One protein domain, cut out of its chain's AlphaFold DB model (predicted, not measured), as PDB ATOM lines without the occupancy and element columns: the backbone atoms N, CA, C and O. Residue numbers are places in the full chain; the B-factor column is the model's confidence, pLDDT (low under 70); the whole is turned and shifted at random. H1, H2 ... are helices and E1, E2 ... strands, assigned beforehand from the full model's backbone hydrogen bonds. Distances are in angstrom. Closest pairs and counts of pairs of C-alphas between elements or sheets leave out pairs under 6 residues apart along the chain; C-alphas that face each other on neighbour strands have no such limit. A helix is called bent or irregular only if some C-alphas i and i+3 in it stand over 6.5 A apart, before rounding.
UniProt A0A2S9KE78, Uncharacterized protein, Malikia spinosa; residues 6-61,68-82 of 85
ATOM      1  N   GLN A   6      24.650 113.994  34.558       98.25
ATOM      2  CA  GLN A   6      26.018 113.572  34.251       98.25
ATOM      3  C   GLN A   6      27.005 113.991  35.349       98.25
ATOM      4  O   GLN A   6      27.893 113.217  35.717       98.25
ATOM      5  N   ARG A   7      26.851 115.206  35.892       97.00
ATOM      6  CA  ARG A   7      27.694 115.690  36.988       97.00
ATOM      7  C   ARG A   7      27.438 114.898  38.267       97.00
ATOM      8  O   ARG A   7      28.412 114.492  38.898       97.00
ATOM      9  N   LEU A   8      26.175 114.628  38.600       97.38
ATOM     10  CA  LEU A   8      25.798 113.811  39.753       97.38
ATOM     11  C   LEU A   8      26.381 112.400  39.643       97.38
ATOM     12  O   LEU A   8      27.061 111.944  40.558       97.38
ATOM     13  N   HIS A   9      26.188 111.743  38.497       97.81
ATOM     14  CA  HIS A   9      26.728 110.411  38.237       97.81
ATOM     15  C   HIS A   9      28.251 110.372  38.408       97.81
ATOM     16  O   HIS A   9      28.771 109.478  39.066       97.81
ATOM     17  N   LYS A  10      28.974 111.371  37.878       98.00
ATOM     18  CA  LYS A  10      30.433 111.455  38.032       98.00
ATOM     19  C   LYS A  10      30.854 111.599  39.498       98.00
ATOM     20  O   LYS A  10      31.778 110.914  39.920       98.00
ATOM     21  N   LEU A  11      30.194 112.472  40.262       97.25
ATOM     22  CA  LEU A  11      30.516 112.698  41.677       97.25
ATOM     23  C   LEU A  11      30.252 111.447  42.526       97.25
ATOM     24  O   LEU A  11      31.102 111.043  43.315       97.25
ATOM     25  N   LEU A  12      29.105 110.792  42.326       97.19
ATOM     26  CA  LEU A  12      28.776 109.554  43.036       97.19
ATOM     27  C   LEU A  12      29.676 108.387  42.608       97.19
ATOM     28  O   LEU A  12      30.081 107.591  43.452       97.19
ATOM     29  N   GLY A  13      30.039 108.313  41.325       97.94
ATOM     30  CA  GLY A  13      30.996 107.336  40.806       97.94
ATOM     31  C   GLY A  13      32.363 107.454  41.481       97.94
ATOM     32  O   GLY A  13      32.889 106.458  41.964       97.94
ATOM     33  N   GLN A  14      32.881 108.678  41.628       97.94
ATOM     34  CA  GLN A  14      34.140 108.932  42.341       97.94
ATOM     35  C   GLN A  14      34.087 108.465  43.801       97.94
ATOM     36  O   GLN A  14      35.029 107.845  44.288       97.94
ATOM     37  N   LEU A  15      32.976 108.710  44.504       97.25
ATOM     38  CA  LEU A  15      32.793 108.225  45.877       97.25
ATOM     39  C   LEU A  15      32.729 106.692  45.940       97.25
ATOM     40  O   LEU A  15      33.262 106.082  46.870       97.25
ATOM     41  N   ALA A  16      32.099 106.050  44.956       97.56
ATOM     42  CA  ALA A  16      32.059 104.595  44.869       97.56
ATOM     43  C   ALA A  16      33.458 103.998  44.643       97.56
ATOM     44  O   ALA A  16      33.828 103.062  45.354       97.56
ATOM     45  N   GLU A  17      34.248 104.579  43.735       98.06
ATOM     46  CA  GLU A  17      35.648 104.209  43.473       98.06
ATOM     47  C   GLU A  17      36.537 104.369  44.718       98.06
ATOM     48  O   GLU A  17      37.431 103.561  44.952       98.06
ATOM     49  N   GLN A  18      36.243 105.355  45.570       96.69
ATOM     50  CA  GLN A  18      36.914 105.574  46.859       96.69
ATOM     51  C   GLN A  18      36.479 104.589  47.966       96.69
ATOM     52  O   GLN A  18      36.934 104.690  49.103       96.69
ATOM     53  N   GLY A  19      35.598 103.627  47.668       97.12
ATOM     54  CA  GLY A  19      35.130 102.620  48.627       97.12
ATOM     55  C   GLY A  19      33.892 103.030  49.429       97.12
ATOM     56  O   GLY A  19      33.499 102.338  50.371       97.12
ATOM     57  N   HIS A  20      33.223 104.126  49.061       96.88
ATOM     58  CA  HIS A  20      32.013 104.606  49.736       96.88
ATOM     59  C   HIS A  20      30.708 104.156  49.064       96.88
ATOM     60  O   HIS A  20      29.634 104.582  49.478       96.88
ATOM     61  N   GLY A  21      30.759 103.236  48.093       95.19
ATOM     62  CA  GLY A  21      29.593 102.822  47.295       95.19
ATOM     63  C   GLY A  21      28.438 102.168  48.072       95.19
ATOM     64  O   GLY A  21      27.344 102.029  47.540       95.19
ATOM     65  N   ARG A  22      28.652 101.772  49.336       96.19
ATOM     66  CA  ARG A  22      27.602 101.237  50.226       96.19
ATOM     67  C   ARG A  22      27.041 102.269  51.208       96.19
ATOM     68  O   ARG A  22      26.188 101.919  52.025       96.19
ATOM     69  N   LYS A  23      27.555 103.502  51.209       95.69
ATOM     70  CA  LYS A  23      27.072 104.554  52.108       95.69
ATOM     71  C   LYS A  23      25.705 105.048  51.613       95.69
ATOM     72  O   LYS A  23      25.565 105.293  50.417       95.69
ATOM     73  N   PRO A  24      24.702 105.188  52.496       96.25
ATOM     74  CA  PRO A  24      23.413 105.749  52.112       96.25
ATOM     75  C   PRO A  24      23.559 107.173  51.577       96.25
ATOM     76  O   PRO A  24      24.411 107.929  52.048       96.25
ATOM     77  N   VAL A  25      22.683 107.539  50.645       96.81
ATOM     78  CA  VAL A  25      22.517 108.917  50.180       96.81
ATOM     79  C   VAL A  25      21.308 109.517  50.895       96.81
ATOM     80  O   VAL A  25      20.259 108.880  50.985       96.81
ATOM     81  N   CYS A  26      21.461 110.709  51.455       96.00
ATOM     82  CA  CYS A  26      20.449 111.426  52.225       96.00
ATOM     83  C   CYS A  26      20.275 112.842  51.677       96.00
ATOM     84  O   CYS A  26      21.144 113.349  50.973       96.00
ATOM     85  N   VAL A  27      19.154 113.478  52.005       95.00
ATOM     86  CA  VAL A  27      18.831 114.848  51.597       95.00
ATOM     87  C   VAL A  27      18.848 115.732  52.837       95.00
ATOM     88  O   VAL A  27      18.246 115.378  53.849       95.00
ATOM     89  N   ASP A  28      19.534 116.864  52.755       93.94
ATOM     90  CA  ASP A  28      19.472 117.915  53.766       93.94
ATOM     91  C   ASP A  28      18.288 118.826  53.460       93.94
ATOM     92  O   ASP A  28      18.386 119.719  52.621       93.94
ATOM     93  N   LYS A  29      17.150 118.572  54.106       91.69
ATOM     94  CA  LYS A  29      15.923 119.334  53.861       91.69
ATOM     95  C   LYS A  29      16.102 120.828  54.145       91.69
ATOM     96  O   LYS A  29      15.554 121.630  53.404       91.69
ATOM     97  N   GLU A  30      16.857 121.194  55.178       91.38
ATOM     98  CA  GLU A  30      17.021 122.596  55.588       91.38
ATOM     99  C   GLU A  30      17.750 123.423  54.523       91.38
ATOM    100  O   GLU A  30      17.482 124.611  54.368       91.38
ATOM    101  N   SER A  31      18.607 122.777  53.726       92.38
ATOM    102  CA  SER A  31      19.298 123.413  52.596       92.38
ATOM    103  C   SER A  31      18.410 123.704  51.373       92.38
ATOM    104  O   SER A  31      18.870 124.313  50.402       92.38
ATOM    105  N   PHE A  32      17.152 123.253  51.382       91.25
ATOM    106  CA  PHE A  32      16.162 123.545  50.348       91.25
ATOM    107  C   PHE A  32      15.105 124.480  50.926       91.25
ATOM    108  O   PHE A  32      14.294 124.067  51.749       91.25
ATOM    109  N   SER A  33      15.120 125.740  50.489       89.25
ATOM    110  CA  SER A  33      14.083 126.707  50.844       89.25
ATOM    111  C   SER A  33      13.695 127.586  49.657       89.25
ATOM    112  O   SER A  33      14.533 127.939  48.823       89.25
ATOM    113  N   SER A  34      12.412 127.930  49.562       87.12
ATOM    114  CA  SER A  34      11.890 128.904  48.601       87.12
ATOM    115  C   SER A  34      10.789 129.756  49.237       87.12
ATOM    116  O   SER A  34       9.876 129.211  49.858       87.12
ATOM    117  N   PRO A  35      10.784 131.089  49.029       89.31
ATOM    118  CA  PRO A  35       9.670 131.941  49.452       89.31
ATOM    119  C   PRO A  35       8.312 131.524  48.865       89.31
ATOM    120  O   PRO A  35       7.275 131.879  49.413       89.31
ATOM    121  N   LEU A  36       8.328 130.771  47.760       90.12
ATOM    122  CA  LEU A  36       7.152 130.330  47.007       90.12
ATOM    123  C   LEU A  36       6.691 128.912  47.390       90.12
ATOM    124  O   LEU A  36       5.890 128.310  46.676       90.12
ATOM    125  N   GLU A  37       7.192 128.335  48.486       87.88
ATOM    126  CA  GLU A  37       6.750 127.007  48.949       87.88
ATOM    127  C   GLU A  37       5.243 126.963  49.219       87.88
ATOM    128  O   GLU A  37       4.562 126.019  48.814       87.88
ATOM    129  N   ASN A  38       4.700 128.029  49.813       90.50
ATOM    130  CA  ASN A  38       3.260 128.167  50.051       90.50
ATOM    131  C   ASN A  38       2.457 128.387  48.759       90.50
ATOM    132  O   ASN A  38       1.253 128.138  48.742       90.50
ATOM    133  N   ASP A  39       3.124 128.800  47.680       90.69
ATOM    134  CA  ASP A  39       2.535 128.978  46.350       90.69
ATOM    135  C   ASP A  39       2.654 127.702  45.488       90.69
ATOM    136  O   ASP A  39       2.289 127.700  44.312       90.69
ATOM    137  N   GLY A  40       3.144 126.595  46.070       87.94
ATOM    138  CA  GLY A  40       3.172 125.267  45.450       87.94
ATOM    139  C   GLY A  40       4.543 124.792  44.961       87.94
ATOM    140  O   GLY A  40       4.634 123.700  44.388       87.94
ATOM    141  N   VAL A  41       5.622 125.551  45.187       90.12
ATOM    142  CA  VAL A  41       6.980 125.076  44.877       90.12
ATOM    143  C   VAL A  41       7.347 123.919  45.805       90.12
ATOM    144  O   VAL A  41       7.447 124.078  47.015       90.12
ATOM    145  N   SER A  42       7.561 122.742  45.221       90.00
ATOM    146  CA  SER A  42       7.909 121.501  45.935       90.00
ATOM    147  C   SER A  42       9.083 120.746  45.305       90.00
ATOM    148  O   SER A  42       9.500 119.702  45.805       90.00
ATOM    149  N   VAL A  43       9.629 121.274  44.207       91.88
ATOM    150  CA  VAL A  43      10.769 120.716  43.479       91.88
ATOM    151  C   VAL A  43      11.879 121.752  43.488       91.88
ATOM    152  O   VAL A  43      11.647 122.909  43.142       91.88
ATOM    153  N   PHE A  44      13.074 121.322  43.873       92.12
ATOM    154  CA  PHE A  44      14.223 122.196  44.050       92.12
ATOM    155  C   PHE A  44      15.422 121.686  43.265       92.12
ATOM    156  O   PHE A  44      15.613 120.478  43.095       92.12
ATOM    157  N   ASP A  45      16.260 122.625  42.841       93.50
ATOM    158  CA  ASP A  45      17.533 122.311  42.221       93.50
ATOM    159  C   ASP A  45      18.524 121.782  43.262       93.50
ATOM    160  O   ASP A  45      18.793 122.408  44.288       93.50
ATOM    161  N   LEU A  46      19.100 120.616  42.972       94.75
ATOM    162  CA  LEU A  46      20.233 120.089  43.718       94.75
ATOM    163  C   LEU A  46      21.491 120.872  43.342       94.75
ATOM    164  O   LEU A  46      21.810 120.957  42.157       94.75
ATOM    165  N   GLU A  47      22.252 121.360  44.316       94.94
ATOM    166  CA  GLU A  47      23.455 122.158  44.044       94.94
ATOM    167  C   GLU A  47      24.745 121.530  44.576       94.94
ATOM    168  O   GLU A  47      25.816 121.747  44.004       94.94
ATOM    169  N   ILE A  48      24.667 120.731  45.644       94.69
ATOM    170  CA  ILE A  48      25.849 120.202  46.335       94.69
ATOM    171  C   ILE A  48      25.680 118.707  46.637       94.69
ATOM    172  O   ILE A  48      24.626 118.247  47.079       94.69
ATOM    173  N   VAL A  49      26.765 117.952  46.436       95.88
ATOM    174  CA  VAL A  49      26.952 116.582  46.939       95.88
ATOM    175  C   VAL A  49      28.073 116.631  47.973       95.88
ATOM    176  O   VAL A  49      29.212 116.942  47.632       95.88
ATOM    177  N   ASP A  50      27.748 116.356  49.230       94.88
ATOM    178  CA  ASP A  50      28.622 116.546  50.386       94.88
ATOM    179  C   ASP A  50      28.830 115.225  51.130       94.88
ATOM    180  O   ASP A  50      27.877 114.545  51.507       94.88
ATOM    181  N   GLY A  51      30.083 114.846  51.364       91.19
ATOM    182  CA  GLY A  51      30.425 113.666  52.148       91.19
ATOM    183  C   GLY A  51      31.521 112.795  51.536       91.19
ATOM    184  O   GLY A  51      32.103 113.153  50.513       91.19
ATOM    185  N   PRO A  52      31.818 111.655  52.184       94.31
ATOM    186  CA  PRO A  52      31.035 111.044  53.262       94.31
ATOM    187  C   PRO A  52      31.074 111.843  54.575       94.31
ATOM    188  O   PRO A  52      32.138 112.273  55.007       94.31
ATOM    189  N   ARG A  53      29.924 112.014  55.236       94.69
ATOM    190  CA  ARG A  53      29.799 112.668  56.549       94.69
ATOM    191  C   ARG A  53      29.175 111.736  57.566       94.69
ATOM    192  O   ARG A  53      28.243 111.007  57.243       94.69
ATOM    193  N   TRP A  54      29.681 111.760  58.791       94.06
ATOM    194  CA  TRP A  54      29.009 111.118  59.913       94.06
ATOM    195  C   TRP A  54      27.866 112.015  60.397       94.06
ATOM    196  O   TRP A  54      28.067 113.216  60.564       94.06
ATOM    197  N   ILE A  55      26.685 111.432  60.582       92.69
ATOM    198  CA  ILE A  55      25.514 112.087  61.168       92.69
ATOM    199  C   ILE A  55      25.027 111.277  62.365       92.69
ATOM    200  O   ILE A  55      25.126 110.043  62.363       92.69
ATOM    201  N   GLU A  56      24.463 111.968  63.349       92.94
ATOM    202  CA  GLU A  56      23.716 111.338  64.434       92.94
ATOM    203  C   GLU A  56      22.449 110.678  63.880       92.94
ATOM    204  O   GLU A  56      21.856 111.135  62.897       92.94
ATOM    205  N   MET A  57      22.052 109.558  64.474       90.56
ATOM    206  CA  MET A  57      20.763 108.938  64.195       90.56
ATOM    207  C   MET A  57      19.726 109.473  65.170       90.56
ATOM    208  O   MET A  57      20.005 109.590  66.362       90.56
ATOM    209  N   ALA A  58      18.522 109.720  64.664       86.56
ATOM    210  CA  ALA A  58      17.365 109.894  65.522       86.56
ATOM    211  C   ALA A  58      16.990 108.554  66.180       86.56
ATOM    212  O   ALA A  58      17.217 107.478  65.604       86.56
ATOM    213  N   ASP A  59      16.455 108.613  67.392       83.25
ATOM    214  CA  ASP A  59      15.716 107.509  67.993       83.25
ATOM    215  C   ASP A  59      14.262 107.483  67.477       83.25
ATOM    216  O   ASP A  59      13.936 108.095  66.455       83.25
ATOM    217  N   ASP A  60      13.399 106.714  68.139       80.44
ATOM    218  CA  ASP A  60      12.020 106.508  67.696       80.44
ATOM    219  C   ASP A  60      11.102 107.721  67.972       80.44
ATOM    220  O   ASP A  60       9.992 107.757  67.438       80.44
ATOM    221  N   ASP A  61      11.538 108.713  68.765       76.69
ATOM    222  CA  ASP A  61      10.758 109.920  69.095       76.69
ATOM    223  C   ASP A  61      11.337 111.226  68.520       76.69
ATOM    224  O   ASP A  61      10.729 112.293  68.646       76.69
ATOM    225  N   LYS A  68      24.570 102.278  74.422       87.62
ATOM    226  CA  LYS A  68      24.621 101.848  75.837       87.62
ATOM    227  C   LYS A  68      25.812 102.415  76.621       87.62
ATOM    228  O   LYS A  68      25.762 102.439  77.844       87.62
ATOM    229  N   ASP A  69      26.873 102.820  75.931       87.81
ATOM    230  CA  ASP A  69      28.076 103.421  76.512       87.81
ATOM    231  C   ASP A  69      27.968 104.946  76.707       87.81
ATOM    232  O   ASP A  69      28.915 105.564  77.186       87.81
ATOM    233  N   GLY A  70      26.830 105.555  76.351       87.38
ATOM    234  CA  GLY A  70      26.613 106.998  76.447       87.38
ATOM    235  C   GLY A  70      27.183 107.807  75.278       87.38
ATOM    236  O   GLY A  70      27.169 109.031  75.342       87.38
ATOM    237  N   SER A  71      27.672 107.166  74.209       87.19
ATOM    238  CA  SER A  71      28.063 107.847  72.965       87.19
ATOM    239  C   SER A  71      26.875 108.042  72.019       87.19
ATOM    240  O   SER A  71      25.930 107.246  72.016       87.19
ATOM    241  N   ALA A  72      26.921 109.085  71.186       89.88
ATOM    242  CA  ALA A  72      25.910 109.303  70.158       89.88
ATOM    243  C   ALA A  72      25.984 108.193  69.099       89.88
ATOM    244  O   ALA A  72      27.047 107.866  68.558       89.88
ATOM    245  N   SER A  73      24.837 107.594  68.799       91.75
ATOM    246  CA  SER A  73      24.701 106.617  67.730       91.75
ATOM    247  C   SER A  73      24.601 107.351  66.401       91.75
ATOM    248  O   SER A  73      23.848 108.310  66.266       91.75
ATOM    249  N   GLY A  74      25.334 106.892  65.393       91.75
ATOM    250  CA  GLY A  74      25.343 107.566  64.104       91.75
ATOM    251  C   GLY A  74      25.794 106.684  62.960       91.75
ATOM    252  O   GLY A  74      26.147 105.514  63.128       91.75
ATOM    253  N   ARG A  75      25.769 107.258  61.762       93.50
ATOM    254  CA  ARG A  75      26.175 106.579  60.532       93.50
ATOM    255  C   ARG A  75      26.826 107.546  59.558       93.50
ATOM    256  O   ARG A  75      26.513 108.728  59.527       93.50
ATOM    257  N   THR A  76      27.705 107.019  58.713       96.00
ATOM    258  CA  THR A  76      28.294 107.788  57.612       96.00
ATOM    259  C   THR A  76      27.394 107.742  56.378       96.00
ATOM    260  O   THR A  76      27.050 106.649  55.921       96.00
ATOM    261  N   VAL A  77      27.068 108.902  55.816       96.81
ATOM    262  CA  VAL A  77      26.202 109.082  54.641       96.81
ATOM    263  C   VAL A  77      26.823 110.053  53.634       96.81
ATOM    264  O   VAL A  77      27.773 110.765  53.950       96.81
ATOM    265  N   VAL A  78      26.277 110.089  52.425       97.50
ATOM    266  CA  VAL A  78      26.476 111.172  51.452       97.50
ATOM    267  C   VAL A  78      25.231 112.055  51.488       97.50
ATOM    268  O   VAL A  78      24.120 111.536  51.499       97.50
ATOM    269  N   ILE A  79      25.399 113.370  51.534       96.81
ATOM    270  CA  ILE A  79      24.328 114.349  51.721       96.81
ATOM    271  C   ILE A  79      24.150 115.159  50.437       96.81
ATOM    272  O   ILE A  79      25.104 115.708  49.893       96.81
ATOM    273  N   LEU A  80      22.916 115.234  49.959       96.38
ATOM    274  CA  LEU A  80      22.479 116.057  48.841       96.38
ATOM    275  C   LEU A  80      21.890 117.358  49.388       96.38
ATOM    276  O   LEU A  80      20.998 117.299  50.237       96.38
ATOM    277  N   LYS A  81      22.383 118.508  48.915       95.38
ATOM    278  CA  LYS A  81      21.977 119.829  49.414       95.38
ATOM    279  C   LYS A  81      21.584 120.788  48.297       95.38
ATOM    280  O   LYS A  81      22.148 120.739  47.198       95.38
ATOM    281  N   GLY A  82      20.642 121.670  48.604       91.88
ATOM    282  CA  GLY A  82      20.320 122.827  47.778       91.88
ATOM    283  C   GLY A  82      21.396 123.911  47.870       91.88
ATOM    284  O   GLY A  82      22.473 123.701  48.434       91.88
TER     285      GLY A  82
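Overview. This is residues 6 to 61 and 68 to 82 of the 85 residues of an uncharacterized protein of Malikia spinosa (UniProt A0A2S9KE78). A small, strongly twisted sheet of three strands, two of them long and bent and the third a short edge strand, is only grazed by one helix, H1; a long loop of residues 28 to 47 reaches away from it, with residues 35 to 40 sticking out at one extreme of the longest axis. Near the other extreme lie residues 68 to 70, just after a cut in the chain. The printed part has 71 residues with one named helix and three named strands, in the order H1, E1, E2, E3 along the chain; the sheet runs E1, E3, E2 and is mixed. The class is mixed, helices and strands, with 35 residues in named elements, under half of those printed. The whole is loose, with a radius of gyration of the C-alphas of 15.2 A, and flat, spanning 47 by 36 by 13 A.

Arrangement. H1, residues 6 to 20, is on the sheet but only grazes it, with its residues 8 to 20. Ten of its 11 O i to N i+4 pairs are within hydrogen-bond range. A tight link of 4 residues joins it to E1, residues 25 to 27, an edge strand. E1 is the parallel neighbour of E3, residues 74 to 81, at 60 degrees between their directions; N 26 and O 78 are 2.8 A apart, within hydrogen-bond range. E2, residues 48 to 56, is the other edge strand and is apart from E1. E2 and E3 are antiparallel neighbours at 155 degrees, with N 50 and O 79 at 2.8 A and N 77 and O 53 at 2.8 A, within hydrogen-bond range. E2 bends by 76 degrees at residue 52, and E3 bends by 62 degrees at residue 78. The closest C-alphas of H1 and E2 are those of His 20 and Pro 52, 7.4 A apart. H1 and E3 are near each other, with 6 pairs of C-alphas within 10 A.

Along the chain. H1 begins at C-alpha 6, (26.018, 113.572, 34.251), and measures 18.9 A from first to last C-alpha; it is irregular, C-alphas 17 and 20 being 7.3 A apart. E1 measures 7.1 A. E2 measures 20.3 A and begins at C-alpha 48, (25.849, 120.202, 46.335). E3 measures 19.4 A and ends at C-alpha 81, (21.977, 119.829, 49.414).

Size, cuts and confidence. The two C-alphas farthest apart, those of Asp 39 and Asp 69, are 47.1 A apart. The link from E1 to E2 is long, with 20 residues. The link from E2 to E3 runs across the cut: residues 62 to 67 are not printed, and C-alphas 61 and 68 are 17.4 A apart. The mean pLDDT of the printed part is 93.0, and no printed residue is under 70.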